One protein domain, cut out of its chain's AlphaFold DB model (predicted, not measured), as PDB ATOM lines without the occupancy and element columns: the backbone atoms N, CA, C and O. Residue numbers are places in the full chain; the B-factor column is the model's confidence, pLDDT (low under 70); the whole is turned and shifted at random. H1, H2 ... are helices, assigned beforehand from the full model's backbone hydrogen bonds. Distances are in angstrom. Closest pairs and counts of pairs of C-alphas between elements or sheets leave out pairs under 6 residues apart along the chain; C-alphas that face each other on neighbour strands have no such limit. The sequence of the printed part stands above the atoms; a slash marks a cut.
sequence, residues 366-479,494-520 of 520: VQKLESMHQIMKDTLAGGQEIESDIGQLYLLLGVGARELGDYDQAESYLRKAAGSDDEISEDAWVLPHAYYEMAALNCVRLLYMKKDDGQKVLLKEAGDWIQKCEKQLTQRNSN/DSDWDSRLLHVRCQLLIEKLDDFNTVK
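This is residues 366 to 479 and 494 to 520 of the 520 residues of the protein "Mitochondrial outer membrane protein iml2" of Rhizopus stolonifer (UniProt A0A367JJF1). Helices H2 to H6 form an up-and-down bundle, each running against the one before, with H4 in the middle between H2 and H3 on one side and H5 and H6 on the other; H1 packs on H2. The printed part has 141 residues, with six named helices, H1 to H6 in order, and no named strand: all helix. It is compact, radius of gyration of the C-alphas 15.8 A, spanning 51 by 40 by 23 A.

H1, residues 366 to 382, begins at C-alpha (178.728, 162.635, 151.038). H2 is 390 to 403, H3 407 to 418, H4 430 to 448, H5 453 to 479 (40.5 A from first to last C-alpha) and H6 496 to 518, ending at C-alpha (152.796, 144.535, 161.568).

The hub, H4, touches H5, closest C-alphas Ala 439 and Ala 462, 4.3 A, and H3, Ala 418 and Leu 431, 5.5 A. H1 and H2 are a hairpin at a shallow tilt of 29 degrees, closest C-alphas His 373 and Gly 400, 6.1 A. Every O i to N i+4 pair is within hydrogen-bond range in H1, H2 and H3; H4 has 14 of 15, H5 22 of 23, H6 18 of 19.

Residues 480 to 493 are cut out; C-alphas 479 and 494 are 12.5 A apart. The link H3 to H4 is long. pLDDT is under 70 in 28 residues, among them 421 to 427.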
ATOM      1  N   VAL A 366     179.395 161.352 150.743       91.12
ATOM      2  CA  VAL A 366     178.728 162.635 151.038       91.12
ATOM      3  C   VAL A 366     179.340 163.779 150.224       91.12
ATOM      4  O   VAL A 366     178.616 164.502 149.557       91.12
ATOM      5  N   GLN A 367     180.673 163.859 150.155       91.69
ATOM      6  CA  GLN A 367     181.384 164.877 149.366       91.69
ATOM      7  C   GLN A 367     180.998 164.850 147.880       91.69
ATOM      8  O   GLN A 367     180.818 165.893 147.250       91.69
ATOM      9  N   LYS A 368     180.876 163.651 147.291       91.62
ATOM     10  CA  LYS A 368     180.530 163.523 145.873       91.62
ATOM     11  C   LYS A 368     179.062 163.843 145.631       91.62
ATOM     12  O   LYS A 368     178.741 164.459 144.619       91.62
ATOM     13  N   LEU A 369     178.199 163.457 146.566       93.81
ATOM     14  CA  LEU A 369     176.783 163.783 146.547       93.81
ATOM     15  C   LEU A 369     176.551 165.296 146.659       93.81
ATOM     16  O   LEU A 369     175.803 165.835 145.853       93.81
ATOM     17  N   GLU A 370     177.232 165.987 147.577       94.62
ATOM     18  CA  GLU A 370     177.192 167.451 147.724       94.62
ATOM     19  C   GLU A 370     177.655 168.155 146.445       94.62
ATOM     20  O   GLU A 370     176.956 169.025 145.928       94.62
ATOM     21  N   SER A 371     178.796 167.735 145.886       93.50
ATOM     22  CA  SER A 371     179.317 168.277 144.626       93.50
ATOM     23  C   SER A 371     178.336 168.075 143.467       93.50
ATOM     24  O   SER A 371     178.032 169.023 142.746       93.50
ATOM     25  N   MET A 372     177.797 166.864 143.310       93.81
ATOM     26  CA  MET A 372     176.799 166.550 142.285       93.81
ATOM     27  C   MET A 372     175.523 167.382 142.472       93.81
ATOM     28  O   MET A 372     174.990 167.928 141.509       93.81
ATOM     29  N   HIS A 373     175.046 167.507 143.710       93.31
ATOM     30  CA  HIS A 373     173.849 168.268 144.046       93.31
ATOM     31  C   HIS A 373     174.021 169.770 143.781       93.31
ATOM     32  O   HIS A 373     173.101 170.400 143.261       93.31
ATOM     33  N   GLN A 374     175.201 170.331 144.063       93.69
ATOM     34  CA  GLN A 374     175.510 171.726 143.754       93.69
ATOM     35  C   GLN A 374     175.526 171.977 142.244       93.69
ATOM     36  O   GLN A 374     174.857 172.896 141.783       93.69
ATOM     37  N   ILE A 375     176.192 171.120 141.461       92.12
ATOM     38  CA  ILE A 375     176.226 171.275 139.998       92.12
ATOM     39  C   ILE A 375     174.809 171.192 139.412       92.12
ATOM     40  O   ILE A 375     174.454 171.994 138.557       92.12
ATOM     41  N   MET A 376     173.965 170.274 139.897       92.19
ATOM     42  CA  MET A 376     172.566 170.192 139.458       92.19
ATOM     43  C   MET A 376     171.763 171.466 139.781       92.19
ATOM     44  O   MET A 376     170.933 171.883 138.971       92.19
ATOM     45  N   LYS A 377     172.007 172.098 140.939       91.69
ATOM     46  CA  LYS A 377     171.389 173.384 141.308       91.69
ATOM     47  C   LYS A 377     171.857 174.519 140.397       91.69
ATOM     48  O   LYS A 377     171.026 175.309 139.954       91.69
ATOM     49  N   ASP A 378     173.148 174.566 140.089       90.38
ATOM     50  CA  ASP A 378     173.727 175.577 139.200       90.38
ATOM     51  C   ASP A 378     173.181 175.427 137.772       90.38
ATOM     52  O   ASP A 378     172.789 176.418 137.154       90.38
ATOM     53  N   THR A 379     173.054 174.187 137.278       88.00
ATOM     54  CA  THR A 379     172.394 173.897 135.998       88.00
ATOM     55  C   THR A 379     170.957 174.408 136.007       88.00
ATOM     56  O   THR A 379     170.577 175.135 135.096       88.00
ATOM     57  N   LEU A 380     170.171 174.110 137.050       86.56
ATOM     58  CA  LEU A 380     168.780 174.568 137.155       86.56
ATOM     59  C   LEU A 380     168.661 176.104 137.125       86.56
ATOM     60  O   LEU A 380     167.726 176.631 136.525       86.56
ATOM     61  N   ALA A 381     169.605 176.824 137.738       85.62
ATOM     62  CA  ALA A 381     169.631 178.287 137.742       85.62
ATOM     63  C   ALA A 381     169.987 178.900 136.370       85.62
ATOM     64  O   ALA A 381     169.608 180.039 136.099       85.62
ATOM     65  N   GLY A 382     170.680 178.155 135.501       76.81
ATOM     66  CA  GLY A 382     171.087 178.596 134.159       76.81
ATOM     67  C   GLY A 382     169.942 178.735 133.143       76.81
ATOM     68  O   GLY A 382     170.099 179.441 132.151       76.81
ATOM     69  N   GLY A 383     168.787 178.109 133.398       61.44
ATOM     70  CA  GLY A 383     167.458 178.446 132.861       61.44
ATOM     71  C   GLY A 383     167.159 178.318 131.354       61.44
ATOM     72  O   GLY A 383     166.006 178.072 131.022       61.44
ATOM     73  N   GLN A 384     168.111 178.481 130.430       55.03
ATOM     74  CA  GLN A 384     167.769 178.796 129.027       55.03
ATOM     75  C   GLN A 384     167.552 177.604 128.065       55.03
ATOM     76  O   GLN A 384     166.970 177.817 127.007       55.03
ATOM     77  N   GLU A 385     167.942 176.365 128.400       58.47
ATOM     78  CA  GLU A 385     167.842 175.198 127.479       58.47
ATOM     79  C   GLU A 385     167.290 173.907 128.139       58.47
ATOM     80  O   GLU A 385     167.465 172.800 127.626       58.47
ATOM     81  N   ILE A 386     166.637 174.021 129.303       63.97
ATOM     82  CA  ILE A 386     166.358 172.877 130.203       63.97
ATOM     83  C   ILE A 386     164.922 172.342 130.067       63.97
ATOM     84  O   ILE A 386     164.605 171.322 130.668       63.97
ATOM     85  N   GLU A 387     164.045 172.980 129.283       65.06
ATOM     86  CA  GLU A 387     162.592 172.708 129.308       65.06
ATOM     87  C   GLU A 387     162.218 171.223 129.157       65.06
ATOM     88  O   GLU A 387     161.363 170.751 129.904       65.06
ATOM     89  N   SER A 388     162.893 170.456 128.289       68.75
ATOM     90  CA  SER A 388     162.598 169.023 128.116       68.75
ATOM     91  C   SER A 388     163.200 168.109 129.191       68.75
ATOM     92  O   SER A 388     162.648 167.050 129.471       68.75
ATOM     93  N   ASP A 389     164.298 168.519 129.831       77.38
ATOM     94  CA  ASP A 389     165.051 167.699 130.793       77.38
ATOM     95  C   ASP A 389     164.774 168.114 132.260       77.38
ATOM     96  O   ASP A 389     165.292 167.514 133.209       77.38
ATOM     97  N   ILE A 390     163.936 169.137 132.484       85.12
ATOM     98  CA  ILE A 390     163.722 169.748 133.806       85.12
ATOM     99  C   ILE A 390     163.113 168.779 134.827       85.12
ATOM    100  O   ILE A 390     163.517 168.773 135.992       85.12
ATOM    101  N   GLY A 391     162.187 167.917 134.395       87.44
ATOM    102  CA  GLY A 391     161.570 166.908 135.257       87.44
ATOM    103  C   GLY A 391     162.604 165.909 135.780       87.44
ATOM    104  O   GLY A 391     162.616 165.581 136.970       87.44
ATOM    105  N   GLN A 392     163.528 165.477 134.915       89.12
ATOM    106  CA  GLN A 392     164.622 164.581 135.290       89.12
ATOM    107  C   GLN A 392     165.577 165.262 136.278       89.12
ATOM    108  O   GLN A 392     165.994 164.649 137.263       89.12
ATOM    109  N   LEU A 393     165.898 166.539 136.056       90.88
ATOM    110  CA  LEU A 393     166.750 167.304 136.963       90.88
ATOM    111  C   LEU A 393     166.115 167.435 138.355       90.88
ATOM    112  O   LEU A 393     166.789 167.206 139.360       90.88
ATOM    113  N   TYR A 394     164.813 167.729 138.426       93.25
ATOM    114  CA  TYR A 394     164.076 167.759 139.689       93.25
ATOM    115  C   TYR A 394     164.041 166.400 140.391       93.25
ATOM    116  O   TYR A 394     164.210 166.347 141.610       93.25
ATOM    117  N   LEU A 395     163.883 165.302 139.646       94.19
ATOM    118  CA  LEU A 395     163.945 163.952 140.203       94.19
ATOM    119  C   LEU A 395     165.304 163.693 140.873       94.19
ATOM    120  O   LEU A 395     165.350 163.319 142.045       94.19
ATOM    121  N   LEU A 396     166.411 163.943 140.165       95.31
ATOM    122  CA  LEU A 396     167.762 163.716 140.695       95.31
ATOM    123  C   LEU A 396     168.105 164.658 141.861       95.31
ATOM    124  O   LEU A 396     168.732 164.227 142.831       95.31
ATOM    125  N   LEU A 397     167.667 165.921 141.809       95.38
ATOM    126  CA  LEU A 397     167.798 166.870 142.919       95.38
ATOM    127  C   LEU A 397     167.035 166.403 144.158       95.38
ATOM    128  O   LEU A 397     167.575 166.479 145.260       95.38
ATOM    129  N   GLY A 398     165.811 165.898 143.985       96.19
ATOM    130  CA  GLY A 398     164.987 165.378 145.071       96.19
ATOM    131  C   GLY A 398     165.605 164.158 145.749       96.19
ATOM    132  O   GLY A 398     165.713 164.113 146.974       96.19
ATOM    133  N   VAL A 399     166.096 163.204 144.954       95.94
ATOM    134  CA  VAL A 399     166.828 162.034 145.461       95.94
ATOM    135  C   VAL A 399     168.103 162.472 146.180       95.94
ATOM    136  O   VAL A 399     168.348 162.042 147.302       95.94
ATOM    137  N   GLY A 400     168.885 163.375 145.581       95.94
ATOM    138  CA  GLY A 400     170.107 163.892 146.194       95.94
ATOM    139  C   GLY A 400     169.859 164.606 147.526       95.94
ATOM    140  O   GLY A 400     170.566 164.339 148.492       95.94
ATOM    141  N   ALA A 401     168.826 165.448 147.610       96.00
ATOM    142  CA  ALA A 401     168.439 166.131 148.846       96.00
ATOM    143  C   ALA A 401     168.025 165.139 149.947       96.00
ATOM    144  O   ALA A 401     168.436 165.297 151.095       96.00
ATOM    145  N   ARG A 402     167.291 164.070 149.597       95.25
ATOM    146  CA  ARG A 402     166.930 163.016 150.558       95.25
ATOM    147  C   ARG A 402     168.166 162.332 151.131       95.25
ATOM    148  O   ARG A 402     168.231 162.137 152.342       95.25
ATOM    149  N   GLU A 403     169.119 161.957 150.281       94.56
ATOM    150  CA  GLU A 403     170.354 161.301 150.721       94.56
ATOM    151  C   GLU A 403     171.237 162.231 151.578       94.56
ATOM    152  O   GLU A 403     171.933 161.762 152.475       94.56
ATOM    153  N   LEU A 404     171.167 163.552 151.361       94.56
ATOM    154  CA  LEU A 404     171.799 164.567 152.218       94.56
ATOM    155  C   LEU A 404     171.036 164.822 153.534       94.56
ATOM    156  O   LEU A 404     171.543 165.521 154.410       94.56
ATOM    157  N   GLY A 405     169.836 164.256 153.695       92.88
ATOM    158  CA  GLY A 405     168.994 164.404 154.884       92.88
ATOM    159  C   GLY A 405     168.053 165.614 154.874       92.88
ATOM    160  O   GLY A 405     167.334 165.818 155.851       92.88
ATOM    161  N   ASP A 406     168.005 166.396 153.790       94.44
ATOM    162  CA  ASP A 406     167.056 167.505 153.630       94.44
ATOM    163  C   ASP A 406     165.749 167.001 152.999       94.44
ATOM    164  O   ASP A 406     165.532 167.041 151.783       94.44
ATOM    165  N   TYR A 407     164.875 166.458 153.849       94.62
ATOM    166  CA  TYR A 407     163.629 165.826 153.413       94.62
ATOM    167  C   TYR A 407     162.593 166.815 152.866       94.62
ATOM    168  O   TYR A 407     161.782 166.431 152.023       94.62
ATOM    169  N   ASP A 408     162.609 168.068 153.313       94.50
ATOM    170  CA  ASP A 408     161.638 169.078 152.885       94.50
ATOM    171  C   ASP A 408     162.000 169.625 151.503       94.50
ATOM    172  O   ASP A 408     161.141 169.746 150.621       94.50
ATOM    173  N   GLN A 409     163.294 169.861 151.265       95.19
ATOM    174  CA  GLN A 409     163.786 170.182 149.933       95.19
ATOM    175  C   GLN A 409     163.597 169.004 148.967       95.19
ATOM    176  O   GLN A 409     163.181 169.218 147.824       95.19
ATOM    177  N   ALA A 410     163.829 167.768 149.427       96.69
ATOM    178  CA  ALA A 410     163.568 166.567 148.638       96.69
ATOM    179  C   ALA A 410     162.108 166.495 148.175       96.69
ATOM    180  O   ALA A 410     161.845 166.332 146.985       96.69
ATOM    181  N   GLU A 411     161.157 166.685 149.093       95.94
ATOM    182  CA  GLU A 411     159.731 166.693 148.769       95.94
ATOM    183  C   GLU A 411     159.377 167.791 147.760       95.94
ATOM    184  O   GLU A 411     158.656 167.534 146.793       95.94
ATOM    185  N   SER A 412     159.897 169.008 147.951       96.44
ATOM    186  CA  SER A 412     159.641 170.130 147.043       96.44
ATOM    187  C   SER A 412     160.079 169.812 145.612       96.44
ATOM    188  O   SER A 412     159.313 170.018 144.668       96.44
ATOM    189  N   TYR A 413     161.288 169.270 145.437       95.69
ATOM    190  CA  TYR A 413     161.797 168.897 144.119       95.69
ATOM    191  C   TYR A 413     161.031 167.723 143.508       95.69
ATOM    192  O   TYR A 413     160.634 167.799 142.348       95.69
ATOM    193  N   LEU A 414     160.741 166.672 144.277       95.56
ATOM    194  CA  LEU A 414     160.002 165.512 143.771       95.56
ATOM    195  C   LEU A 414     158.561 165.862 143.370       95.56
ATOM    196  O   LEU A 414     158.068 165.357 142.363       95.56
ATOM    197  N   ARG A 415     157.895 166.777 144.088       94.50
ATOM    198  CA  ARG A 415     156.576 167.299 143.687       94.50
ATOM    199  C   ARG A 415     156.639 168.086 142.380       94.50
ATOM    200  O   ARG A 415     155.724 167.963 141.574       94.50
ATOM    201  N   LYS A 416     157.707 168.857 142.148       92.06
ATOM    202  CA  LYS A 416     157.932 169.548 140.866       92.06
ATOM    203  C   LYS A 416     158.196 168.561 139.730       92.06
ATOM    204  O   LYS A 416     157.631 168.733 138.657       92.06
ATOM    205  N   ALA A 417     158.973 167.504 139.976       91.06
ATOM    206  CA  ALA A 417     159.171 166.426 139.004       91.06
ATOM    207  C   ALA A 417     157.844 165.732 138.653       91.06
ATOM    208  O   ALA A 417     157.558 165.504 137.486       91.06
ATOM    209  N   ALA A 418     157.004 165.460 139.656       88.56
ATOM    210  CA  ALA A 418     155.694 164.838 139.472       88.56
ATOM    211  C   ALA A 418     154.643 165.751 138.809       88.56
ATOM    212  O   ALA A 418     153.635 165.254 138.316       88.56
ATOM    213  N   GLY A 419     154.841 167.071 138.857       83.94
ATOM    214  CA  GLY A 419     153.978 168.071 138.220       83.94
ATOM    215  C   GLY A 419     154.510 168.599 136.888       83.94
ATOM    216  O   GLY A 419     153.908 169.509 136.333       83.94
ATOM    217  N   SER A 420     155.645 168.086 136.406       75.56
ATOM    218  CA  SER A 420     156.153 168.403 135.070       75.56
ATOM    219  C   SER A 420     155.336 167.606 134.048       75.56
ATOM    220  O   SER A 420     155.204 166.394 134.209       75.56
ATOM    221  N   ASP A 421     154.758 168.271 133.044       59.34
ATOM    222  CA  ASP A 421     153.901 167.611 132.049       59.34
ATOM    223  C   ASP A 421     154.680 166.561 131.237       59.34
ATOM    224  O   ASP A 421     155.706 166.857 130.617       59.34
ATOM    225  N   ASP A 422     154.146 165.337 131.209       56.41
ATOM    226  CA  ASP A 422     154.669 164.193 130.441       56.41
ATOM    227  C   ASP A 422     154.603 164.434 128.915       56.41
ATOM    228  O   ASP A 422     155.262 163.729 128.158       56.41
ATOM    229  N   GLU A 423     153.823 165.416 128.438       51.72
ATOM    230  CA  GLU A 423     153.624 165.667 126.998       51.72
ATOM    231  C   GLU A 423     154.850 166.285 126.301       51.72
ATOM    232  O   GLU A 423     154.995 166.141 125.089       51.72
ATOM    233  N   ILE A 424     155.738 166.953 127.048       49.41
ATOM    234  CA  ILE A 424     156.906 167.668 126.494       49.41
ATOM    235  C   ILE A 424     158.206 166.856 126.660       49.41
ATOM    236  O   ILE A 424     159.164 167.046 125.910       49.41
ATOM    237  N   SER A 425     158.256 165.935 127.628       55.69
ATOM    238  CA  SER A 425     159.463 165.165 127.947       55.69
ATOM    239  C   SER A 425     159.553 163.879 127.123       55.69
ATOM    240  O   SER A 425     158.705 162.995 127.222       55.69
ATOM    241  N   GLU A 426     160.640 163.714 126.362       59.94
ATOM    242  CA  GLU A 426     160.950 162.447 125.674       59.94
ATOM    243  C   GLU A 426     161.213 161.288 126.658       59.94
ATOM    244  O   GLU A 426     161.099 160.110 126.308       59.94
ATOM    245  N   ASP A 427     161.540 161.605 127.915       68.62
ATOM    246  CA  ASP A 427     161.860 160.652 128.970       68.62
ATOM    247  C   ASP A 427     160.645 160.376 129.875       68.62
ATOM    248  O   ASP A 427     160.649 160.625 131.082       68.62
ATOM    249  N   ALA A 428     159.617 159.743 129.300       73.19
ATOM    250  CA  ALA A 428     158.378 159.317 129.978       73.19
ATOM    251  C   ALA A 428     158.575 158.328 131.158       73.19
ATOM    252  O   ALA A 428     157.617 157.859 131.779       73.19
ATOM    253  N   TRP A 429     159.819 157.945 131.464       82.81
ATOM    254  CA  TRP A 429     160.153 157.156 132.648       82.81
ATOM    255  C   TRP A 429     160.238 158.013 133.916       82.81
ATOM    256  O   TRP A 429     160.069 157.477 135.009       82.81
ATOM    257  N   VAL A 430     160.458 159.325 133.811       86.75
ATOM    258  CA  VAL A 430     160.694 160.203 134.968       86.75
ATOM    259  C   VAL A 430     159.479 160.272 135.896       86.75
ATOM    260  O   VAL A 430     159.635 160.110 137.106       86.75
ATOM    261  N   LEU A 431     158.271 160.451 135.355       88.25
ATOM    262  CA  LEU A 431     157.051 160.605 136.153       88.25
ATOM    263  C   LEU A 431     156.762 159.420 137.096       88.25
ATOM    264  O   LEU A 431     156.616 159.640 138.304       88.25
ATOM    265  N   PRO A 432     156.706 158.153 136.629       90.06
ATOM    266  CA  PRO A 432     156.464 157.032 137.535       90.06
ATOM    267  C   PRO A 432     157.602 156.861 138.557       90.06
ATOM    268  O   PRO A 432     157.353 156.477 139.699       90.06
ATOM    269  N   HIS A 433     158.836 157.223 138.196       92.12
ATOM    270  CA  HIS A 433     159.959 157.242 139.131       92.12
ATOM    271  C   HIS A 433     159.808 158.338 140.198       92.12
ATOM    272  O   HIS A 433     160.069 158.067 141.365       92.12
ATOM    273  N   ALA A 434     159.307 159.527 139.856       93.38
ATOM    274  CA  ALA A 434     159.006 160.575 140.833       93.38
ATOM    275  C   ALA A 434     157.954 160.121 141.857       93.38
ATOM    276  O   ALA A 434     158.117 160.359 143.054       93.38
ATOM    277  N   TYR A 435     156.915 159.397 141.424       94.44
ATOM    278  CA  TYR A 435     155.936 158.798 142.341       94.44
ATOM    279  C   TYR A 435     156.563 157.761 143.279       94.44
ATOM    280  O   TYR A 435     156.281 157.771 144.478       94.44
ATOM    281  N   TYR A 436     157.435 156.891 142.763       95.06
ATOM    282  CA  TYR A 436     158.165 155.934 143.595       95.06
ATOM    283  C   TYR A 436     159.062 156.630 144.626       95.06
ATOM    284  O   TYR A 436     159.026 156.280 145.804       95.06
ATOM    285  N   GLU A 437     159.833 157.640 144.218       95.94
ATOM    286  CA  GLU A 437     160.746 158.348 145.121       95.94
ATOM    287  C   GLU A 437     159.987 159.170 146.179       95.94
ATOM    288  O   GLU A 437     160.445 159.255 147.319       95.94
ATOM    289  N   MET A 438     158.792 159.690 145.861       95.62
ATOM    290  CA  MET A 438     157.871 160.285 146.844       95.62
ATOM    291  C   MET A 438     157.410 159.260 147.888       95.62
ATOM    292  O   MET A 438     157.446 159.533 149.091       95.62
ATOM    293  N   ALA A 439     157.014 158.060 147.454       95.62
ATOM    294  CA  ALA A 439     156.653 156.985 148.375       95.62
ATOM    295  C   ALA A 439     157.843 156.563 149.252       95.62
ATOM    296  O   ALA A 439     157.694 156.384 150.464       95.62
ATOM    297  N   ALA A 440     159.033 156.445 148.656       95.38
ATOM    298  CA  ALA A 440     160.261 156.111 149.366       95.38
ATOM    299  C   ALA A 440     160.626 157.188 150.400       95.38
ATOM    300  O   ALA A 440     160.957 156.846 151.532       95.38
ATOM    301  N   LEU A 441     160.500 158.476 150.060       95.25
ATOM    302  CA  LEU A 441     160.719 159.590 150.988       95.25
ATOM    303  C   LEU A 441     159.789 159.506 152.206       95.25
ATOM    304  O   LEU A 441     160.251 159.628 153.341       95.25
ATOM    305  N   ASN A 442     158.501 159.228 151.991       93.94
ATOM    306  CA  ASN A 442     157.548 159.030 153.084       93.94
ATOM    307  C   ASN A 442     157.921 157.824 153.961       93.94
ATOM    308  O   ASN A 442     157.850 157.912 155.187       93.94
ATOM    309  N   CYS A 443     158.397 156.728 153.362       93.56
ATOM    310  CA  CYS A 443     158.903 155.575 154.112       93.56
ATOM    311  C   CYS A 443     160.162 155.905 154.928       93.56
ATOM    312  O   CYS A 443     160.301 155.431 156.053       93.56
ATOM    313  N   VAL A 444     161.068 156.736 154.402       93.00
ATOM    314  CA  VAL A 444     162.238 157.215 155.156       93.00
ATOM    315  C   VAL A 444     161.791 158.070 156.341       93.00
ATOM    316  O   VAL A 444     162.242 157.837 157.457       93.00
ATOM    317  N   ARG A 445     160.844 158.997 156.148       91.62
ATOM    318  CA  ARG A 445     160.277 159.804 157.244       91.62
ATOM    319  C   ARG A 445     159.640 158.935 158.335       91.62
ATOM    320  O   ARG A 445     159.828 159.219 159.518       91.62
ATOM    321  N   LEU A 446     158.955 157.850 157.961       90.50
ATOM    322  CA  LEU A 446     158.385 156.883 158.908       90.50
ATOM    323  C   LEU A 446     159.443 156.235 159.818       90.50
ATOM    324  O   LEU A 446     159.148 156.010 160.990       90.50
ATOM    325  N   LEU A 447     160.666 155.984 159.329       88.44
ATOM    326  CA  LEU A 447     161.751 155.412 160.143       88.44
ATOM    327  C   LEU A 447     162.194 156.336 161.286       88.44
ATOM    328  O   LEU A 447     162.598 155.852 162.342       88.44
ATOM    329  N   TYR A 448     162.130 157.653 161.078       84.00
ATOM    330  CA  TYR A 448     162.643 158.648 162.027       84.00
ATOM    331  C   TYR A 448     161.547 159.318 162.875       84.00
ATOM    332  O   TYR A 448     161.854 160.027 163.835       84.00
ATOM    333  N   MET A 449     160.268 159.085 162.571       80.69
ATOM    334  CA  MET A 449     159.143 159.638 163.330       80.69
ATOM    335  C   MET A 449     158.905 158.921 164.669       80.69
ATOM    336  O   MET A 449     158.764 157.701 164.731       80.69
ATOM    337  N   LYS A 450     158.745 159.699 165.752       62.81
ATOM    338  CA  LYS A 450     158.342 159.211 167.085       62.81
ATOM    339  C   LYS A 450     156.834 159.466 167.330       62.81
ATOM    340  O   LYS A 450     156.442 160.620 167.447       62.81
ATOM    341  N   LYS A 451     156.040 158.391 167.513       65.12
ATOM    342  CA  LYS A 451     154.587 158.317 167.868       65.12
ATOM    343  C   LYS A 451     153.540 158.654 166.769       65.12
ATOM    344  O   LYS A 451     153.857 159.167 165.707       65.12
ATOM    345  N   ASP A 452     152.288 158.271 167.057       67.56
ATOM    346  CA  ASP A 452     151.379 157.435 166.236       67.56
ATOM    347  C   ASP A 452     150.458 158.168 165.221       67.56
ATOM    348  O   ASP A 452     150.067 157.585 164.206       67.56
ATOM    349  N   ASP A 453     150.124 159.447 165.440       64.62
ATOM    350  CA  ASP A 453     149.099 160.135 164.627       64.62
ATOM    351  C   ASP A 453     149.588 160.526 163.221       64.62
ATOM    352  O   ASP A 453     148.870 160.340 162.238       64.62
ATOM    353  N   GLY A 454     150.836 160.991 163.088       75.81
ATOM    354  CA  GLY A 454     151.431 161.332 161.786       75.81
ATOM    355  C   GLY A 454     151.813 160.107 160.945       75.81
ATOM    356  O   GLY A 454     151.819 160.165 159.715       75.81
ATOM    357  N   GLN A 455     152.067 158.967 161.594       82.56
ATOM    358  CA  GLN A 455     152.488 157.740 160.913       82.56
ATOM    359  C   GLN A 455     151.382 157.168 160.023       82.56
ATOM    360  O   GLN A 455     151.661 156.715 158.917       82.56
ATOM    361  N   LYS A 456     150.119 157.213 160.469       84.69
ATOM    362  CA  LYS A 456     148.985 156.730 159.662       84.69
ATOM    363  C   LYS A 456     148.806 157.548 158.384       84.69
ATOM    364  O   LYS A 456     148.496 156.977 157.342       84.69
ATOM    365  N   VAL A 457     149.019 158.864 158.464       88.25
ATOM    366  CA  VAL A 457     148.942 159.764 157.305       88.25
ATOM    367  C   VAL A 457     150.059 159.440 156.319       88.25
ATOM    368  O   VAL A 457     149.765 159.138 155.168       88.25
ATOM    369  N   LEU A 458     151.315 159.389 156.776       88.50
ATOM    370  CA  LEU A 458     152.454 159.075 155.907       88.50
ATOM    371  C   LEU A 458     152.363 157.681 155.280       88.50
ATOM    372  O   LEU A 458     152.717 157.511 154.117       88.50
ATOM    373  N   LEU A 459     151.877 156.687 156.029       88.75
ATOM    374  CA  LEU A 459     151.700 155.327 155.525       88.75
ATOM    375  C   LEU A 459     150.629 155.274 154.429       88.75
ATOM    376  O   LEU A 459     150.837 154.642 153.394       88.75
ATOM    377  N   LYS A 460     149.516 155.991 154.624       90.06
ATOM    378  CA  LYS A 460     148.483 156.137 153.597       90.06
ATOM    379  C   LYS A 460     149.025 156.862 152.364       90.06
ATOM    380  O   LYS A 460     148.863 156.364 151.258       90.06
ATOM    381  N   GLU A 461     149.712 157.986 152.549       92.19
ATOM    382  CA  GLU A 461     150.297 158.745 151.442       92.19
ATOM    383  C   GLU A 461     151.326 157.925 150.655       92.19
ATOM    384  O   GLU A 461     151.327 157.962 149.429       92.19
ATOM    385  N   ALA A 462     152.191 157.165 151.336       92.19
ATOM    386  CA  ALA A 462     153.142 156.272 150.678       92.19
ATOM    387  C   ALA A 462     152.420 155.216 149.824       92.19
ATOM    388  O   ALA A 462     152.797 155.003 148.671       92.19
ATOM    389  N   GLY A 463     151.350 154.610 150.350       91.56
ATOM    390  CA  GLY A 463     150.499 153.686 149.597       91.56
ATOM    391  C   GLY A 463     149.836 154.337 148.377       91.56
ATOM    392  O   GLY A 463     149.867 153.770 147.284       91.56
ATOM    393  N   ASP A 464     149.305 155.552 148.530       93.50
ATOM    394  CA  ASP A 464     148.663 156.305 147.447       93.50
ATOM    395  C   ASP A 464     149.661 156.642 146.319       93.50
ATOM    396  O   ASP A 464     149.331 156.525 145.135       93.50
ATOM    397  N   TRP A 465     150.901 157.015 146.660       94.12
ATOM    398  CA  TRP A 465     151.966 157.266 145.680       94.12
ATOM    399  C   TRP A 465     152.384 156.002 144.924       94.12
ATOM    400  O   TRP A 465     152.515 156.045 143.698       94.12
ATOM    401  N   ILE A 466     152.518 154.864 145.612       91.56
ATOM    402  CA  ILE A 466     152.794 153.575 144.956       91.56
ATOM    403  C   ILE A 466     151.651 153.213 144.004       91.56
ATOM    404  O   ILE A 466     151.900 152.832 142.860       91.56
ATOM    405  N   GLN A 467     150.396 153.409 144.418       90.50
ATOM    406  CA  GLN A 467     149.244 153.127 143.564       90.50
ATOM    407  C   GLN A 467     149.227 154.010 142.306       90.50
ATOM    408  O   GLN A 467     148.887 153.531 141.220       90.50
ATOM    409  N   LYS A 468     149.600 155.294 142.416       90.31
ATOM    410  CA  LYS A 468     149.772 156.180 141.250       90.31
ATOM    411  C   LYS A 468     150.868 155.668 140.315       90.31
ATOM    412  O   LYS A 468     150.642 155.597 139.109       90.31
ATOM    413  N   CYS A 469     152.007 155.247 140.866       88.88
ATOM    414  CA  CYS A 469     153.099 154.647 140.102       88.88
ATOM    415  C   CYS A 469     152.645 153.397 139.325       88.88
ATOM    416  O   CYS A 469     152.891 153.289 138.125       88.88
ATOM    417  N   GLU A 470     151.951 152.462 139.977       86.44
ATOM    418  CA  GLU A 470     151.471 151.229 139.338       86.44
ATOM    419  C   GLU A 470     150.413 151.489 138.256       86.44
ATOM    420  O   GLU A 470     150.414 150.824 137.214       86.44
ATOM    421  N   LYS A 471     149.529 152.475 138.466       86.50
ATOM    422  CA  LYS A 471     148.556 152.913 137.453       86.50
ATOM    423  C   LYS A 471     149.263 153.441 136.205       86.50
ATOM    424  O   LYS A 471     148.939 152.981 135.111       86.50
ATOM    425  N   GLN A 472     150.260 154.315 136.371       83.06
ATOM    426  CA  GLN A 472     151.034 154.870 135.255       83.06
ATOM    427  C   GLN A 472     151.776 153.768 134.484       83.06
ATOM    428  O   GLN A 472     151.710 153.702 133.258       83.06
ATOM    429  N   LEU A 473     152.415 152.836 135.202       78.00
ATOM    430  CA  LEU A 473     153.085 151.676 134.602       78.00
ATOM    431  C   LEU A 473     152.115 150.791 133.805       78.00
ATOM    432  O   LEU A 473     152.455 150.297 132.730       78.00
ATOM    433  N   THR A 474     150.899 150.584 134.311       77.00
ATOM    434  CA  THR A 474     149.885 149.763 133.632       77.00
ATOM    435  C   THR A 474     149.373 150.436 132.358       77.00
ATOM    436  O   THR A 474     149.273 149.768 131.331       77.00
ATOM    437  N   GLN A 475     149.110 151.746 132.401       75.31
ATOM    438  CA  GLN A 475     148.672 152.534 131.240       75.31
ATOM    439  C   GLN A 475     149.729 152.562 130.127       75.31
ATOM    440  O   GLN A 475     149.414 152.413 128.945       75.31
ATOM    441  N   ARG A 476     151.006 152.688 130.498       69.06
ATOM    442  CA  ARG A 476     152.122 152.702 129.543       69.06
ATOM    443  C   ARG A 476     152.293 151.349 128.840       69.06
ATOM    444  O   ARG A 476     152.549 151.313 127.637       69.06
ATOM    445  N   ASN A 477     152.064 150.250 129.564       64.75
ATOM    446  CA  ASN A 477     152.065 148.893 129.008       64.75
ATOM    447  C   ASN A 477     150.857 148.622 128.089       64.75
ATOM    448  O   ASN A 477     151.008 147.963 127.067       64.75
ATOM    449  N   SER A 478     149.660 149.144 128.395       59.75
ATOM    450  CA  SER A 478     148.491 148.966 127.514       59.75
ATOM    451  C   SER A 478     148.598 149.757 126.209       59.75
ATOM    452  O   SER A 478     148.188 149.266 125.161       59.75
ATOM    453  N   ASN A 479     149.188 150.957 126.247       57.25
ATOM    454  CA  ASN A 479     149.393 151.770 125.043       57.25
ATOM    455  C   ASN A 479     150.441 151.162 124.097       57.25
ATOM    456  O   ASN A 479     150.351 151.336 122.884       57.25
ATOM    457  N   ASP A 494     161.559 150.380 124.597       44.56
ATOM    458  CA  ASP A 494     161.886 151.589 125.347       44.56
ATOM    459  C   ASP A 494     161.093 151.751 126.654       44.56
ATOM    460  O   ASP A 494     161.554 152.393 127.592       44.56
ATOM    461  N   SER A 495     159.911 151.135 126.736       50.88
ATOM    462  CA  SER A 495     159.060 151.132 127.934       50.88
ATOM    463  C   SER A 495     159.335 149.963 128.879       50.88
ATOM    464  O   SER A 495     158.796 149.928 129.981       50.88
ATOM    465  N   ASP A 496     160.118 148.968 128.456       58.53
ATOM    466  CA  ASP A 496     160.072 147.636 129.068       58.53
ATOM    467  C   ASP A 496     161.178 147.420 130.121       58.53
ATOM    468  O   ASP A 496     161.091 146.519 130.954       58.53
ATOM    469  N   TRP A 497     162.238 148.233 130.126       64.50
ATOM    470  CA  TRP A 497     163.398 147.988 130.995       64.50
ATOM    471  C   TRP A 497     163.318 148.727 132.329       64.50
ATOM    472  O   TRP A 497     163.482 148.105 133.383       64.50
ATOM    473  N   ASP A 498     163.000 150.019 132.294       72.94
ATOM    474  CA  ASP A 498     162.787 150.863 133.466       72.94
ATOM    475  C   ASP A 498     161.504 150.444 134.195       72.94
ATOM    476  O   ASP A 498     161.492 150.340 135.418       72.94
ATOM    477  N   SER A 499     160.452 150.076 133.456       75.31
ATOM    478  CA  SER A 499     159.190 149.613 134.040       75.31
ATOM    479  C   SER A 499     159.348 148.330 134.858       75.31
ATOM    480  O   SER A 499     158.754 148.196 135.930       75.31
ATOM    481  N   ARG A 500     160.169 147.377 134.391       76.31
ATOM    482  CA  ARG A 500     160.454 146.139 135.140       76.31
ATOM    483  C   ARG A 500     161.273 146.421 136.391       76.31
ATOM    484  O   ARG A 500     160.970 145.862 137.444       76.31
ATOM    485  N   LEU A 501     162.283 147.284 136.270       80.69
ATOM    486  CA  LEU A 501     163.082 147.762 137.395       80.69
ATOM    487  C   LEU A 501     162.173 148.388 138.459       80.69
ATOM    488  O   LEU A 501     162.166 147.942 139.606       80.69
ATOM    489  N   LEU A 502     161.371 149.370 138.054       86.31
ATOM    490  CA  LEU A 502     160.488 150.137 138.920       86.31
ATOM    491  C   LEU A 502     159.428 149.262 139.590       86.31
ATOM    492  O   LEU A 502     159.196 149.389 140.787       86.31
ATOM    493  N   HIS A 503     158.852 148.308 138.860       85.25
ATOM    494  CA  HIS A 503     157.906 147.350 139.426       85.25
ATOM    495  C   HIS A 503     158.525 146.532 140.575       85.25
ATOM    496  O   HIS A 503     157.886 146.352 141.612       85.25
ATOM    497  N   VAL A 504     159.773 146.063 140.437       85.50
ATOM    498  CA  VAL A 504     160.472 145.375 141.541       85.50
ATOM    499  C   VAL A 504     160.687 146.325 142.721       85.50
ATOM    500  O   VAL A 504     160.452 145.925 143.863       85.50
ATOM    501  N   ARG A 505     161.068 147.585 142.465       90.44
ATOM    502  CA  ARG A 505     161.229 148.588 143.526       90.44
ATOM    503  C   ARG A 505     159.925 148.818 144.299       90.44
ATOM    504  O   ARG A 505     159.942 148.802 145.529       90.44
ATOM    505  N   CYS A 506     158.799 148.968 143.596       90.12
ATOM    506  CA  CYS A 506     157.474 149.126 144.200       90.12
ATOM    507  C   CYS A 506     157.090 147.912 145.049       90.12
ATOM    508  O   CYS A 506     156.666 148.086 146.185       90.12
ATOM    509  N   GLN A 507     157.304 146.686 144.558       87.38
ATOM    510  CA  GLN A 507     157.000 145.475 145.330       87.38
ATOM    511  C   GLN A 507     157.787 145.385 146.640       87.38
ATOM    512  O   GLN A 507     157.226 144.999 147.664       87.38
ATOM    513  N   LEU A 508     159.079 145.724 146.616       88.81
ATOM    514  CA  LEU A 508     159.899 145.749 147.828       88.81
ATOM    515  C   LEU A 508     159.437 146.850 148.785       88.81
ATOM    516  O   LEU A 508     159.396 146.633 149.992       88.81
ATOM    517  N   LEU A 509     159.039 148.011 148.263       90.69
ATOM    518  CA  LEU A 509     158.536 149.104 149.090       90.69
ATOM    519  C   LEU A 509     157.173 148.778 149.727       90.69
ATOM    520  O   LEU A 509     156.965 149.104 150.890       90.69
ATOM    521  N   ILE A 510     156.283 148.078 149.013       89.50
ATOM    522  CA  ILE A 510     155.020 147.555 149.563       89.50
ATOM    523  C   ILE A 510     155.304 146.578 150.708       89.50
ATOM    524  O   ILE A 510     154.729 146.715 151.781       89.50
ATOM    525  N   GLU A 511     156.237 145.640 150.517       87.50
ATOM    526  CA  GLU A 511     156.624 144.703 151.580       87.50
ATOM    527  C   GLU A 511     157.172 145.445 152.813       87.50
ATOM    528  O   GLU A 511     156.868 145.080 153.947       87.50
ATOM    529  N   LYS A 512     157.911 146.543 152.604       89.31
ATOM    530  CA  LYS A 512     158.371 147.405 153.697       89.31
ATOM    531  C   LYS A 512     157.227 148.157 154.392       89.31
ATOM    532  O   LYS A 512     157.278 148.347 155.605       89.31
ATOM    533  N   LEU A 513     156.198 148.586 153.660       88.88
ATOM    534  CA  LEU A 513     154.999 149.196 154.248       88.88
ATOM    535  C   LEU A 513     154.211 148.199 155.106       88.88
ATOM    536  O   LEU A 513     153.736 148.563 156.182       88.88
ATOM    537  N   ASP A 514     154.126 146.939 154.680       86.81
ATOM    538  CA  ASP A 514     153.519 145.866 155.473       86.81
ATOM    539  C   ASP A 514     154.299 145.613 156.774       86.81
ATOM    540  O   ASP A 514     153.699 145.425 157.837       86.81
ATOM    541  N   ASP A 515     155.634 145.688 156.732       85.25
ATOM    542  CA  ASP A 515     156.468 145.631 157.938       85.25
ATOM    543  C   ASP A 515     156.137 146.770 158.922       85.25
ATOM    544  O   ASP A 515     156.088 146.543 160.127       85.25
ATOM    545  N   PHE A 516     155.852 147.988 158.444       85.25
ATOM    546  CA  PHE A 516     155.435 149.086 159.327       85.25
ATOM    547  C   PHE A 516     154.053 148.864 159.960       85.25
ATOM    548  O   PHE A 516     153.812 149.325 161.076       85.25
ATOM    549  N   ASN A 517     153.153 148.149 159.277       78.88
ATOM    550  CA  ASN A 517     151.819 147.834 159.791       78.88
ATOM    551  C   ASN A 517     151.818 146.699 160.825       78.88
ATOM    552  O   ASN A 517     150.970 146.696 161.710       78.88
ATOM    553  N   THR A 518     152.743 145.742 160.716       66.62
ATOM    554  CA  THR A 518     152.796 144.535 161.568       66.62
ATOM    555  C   THR A 518     153.475 144.742 162.925       66.62
ATOM    556  O   THR A 518     153.382 143.872 163.787       66.62
ATOM    557  N   VAL A 519     154.141 145.883 163.134       55.84
ATOM    558  CA  VAL A 519     154.767 146.272 164.418       55.84
ATOM    559  C   VAL A 519     153.748 146.906 165.393       55.84
ATOM    560  O   VAL A 519     154.100 147.235 166.525       55.84
ATOM    561  N   LYS A 520     152.481 147.051 164.982       42.75
ATOM    562  CA  LYS A 520     151.341 147.429 165.836       42.75
ATOM    563  C   LYS A 520     150.513 146.203 166.188       42.75
ATOM    564  O   LYS A 520     150.024 146.164 167.339       42.75
TER     565      LYS A 520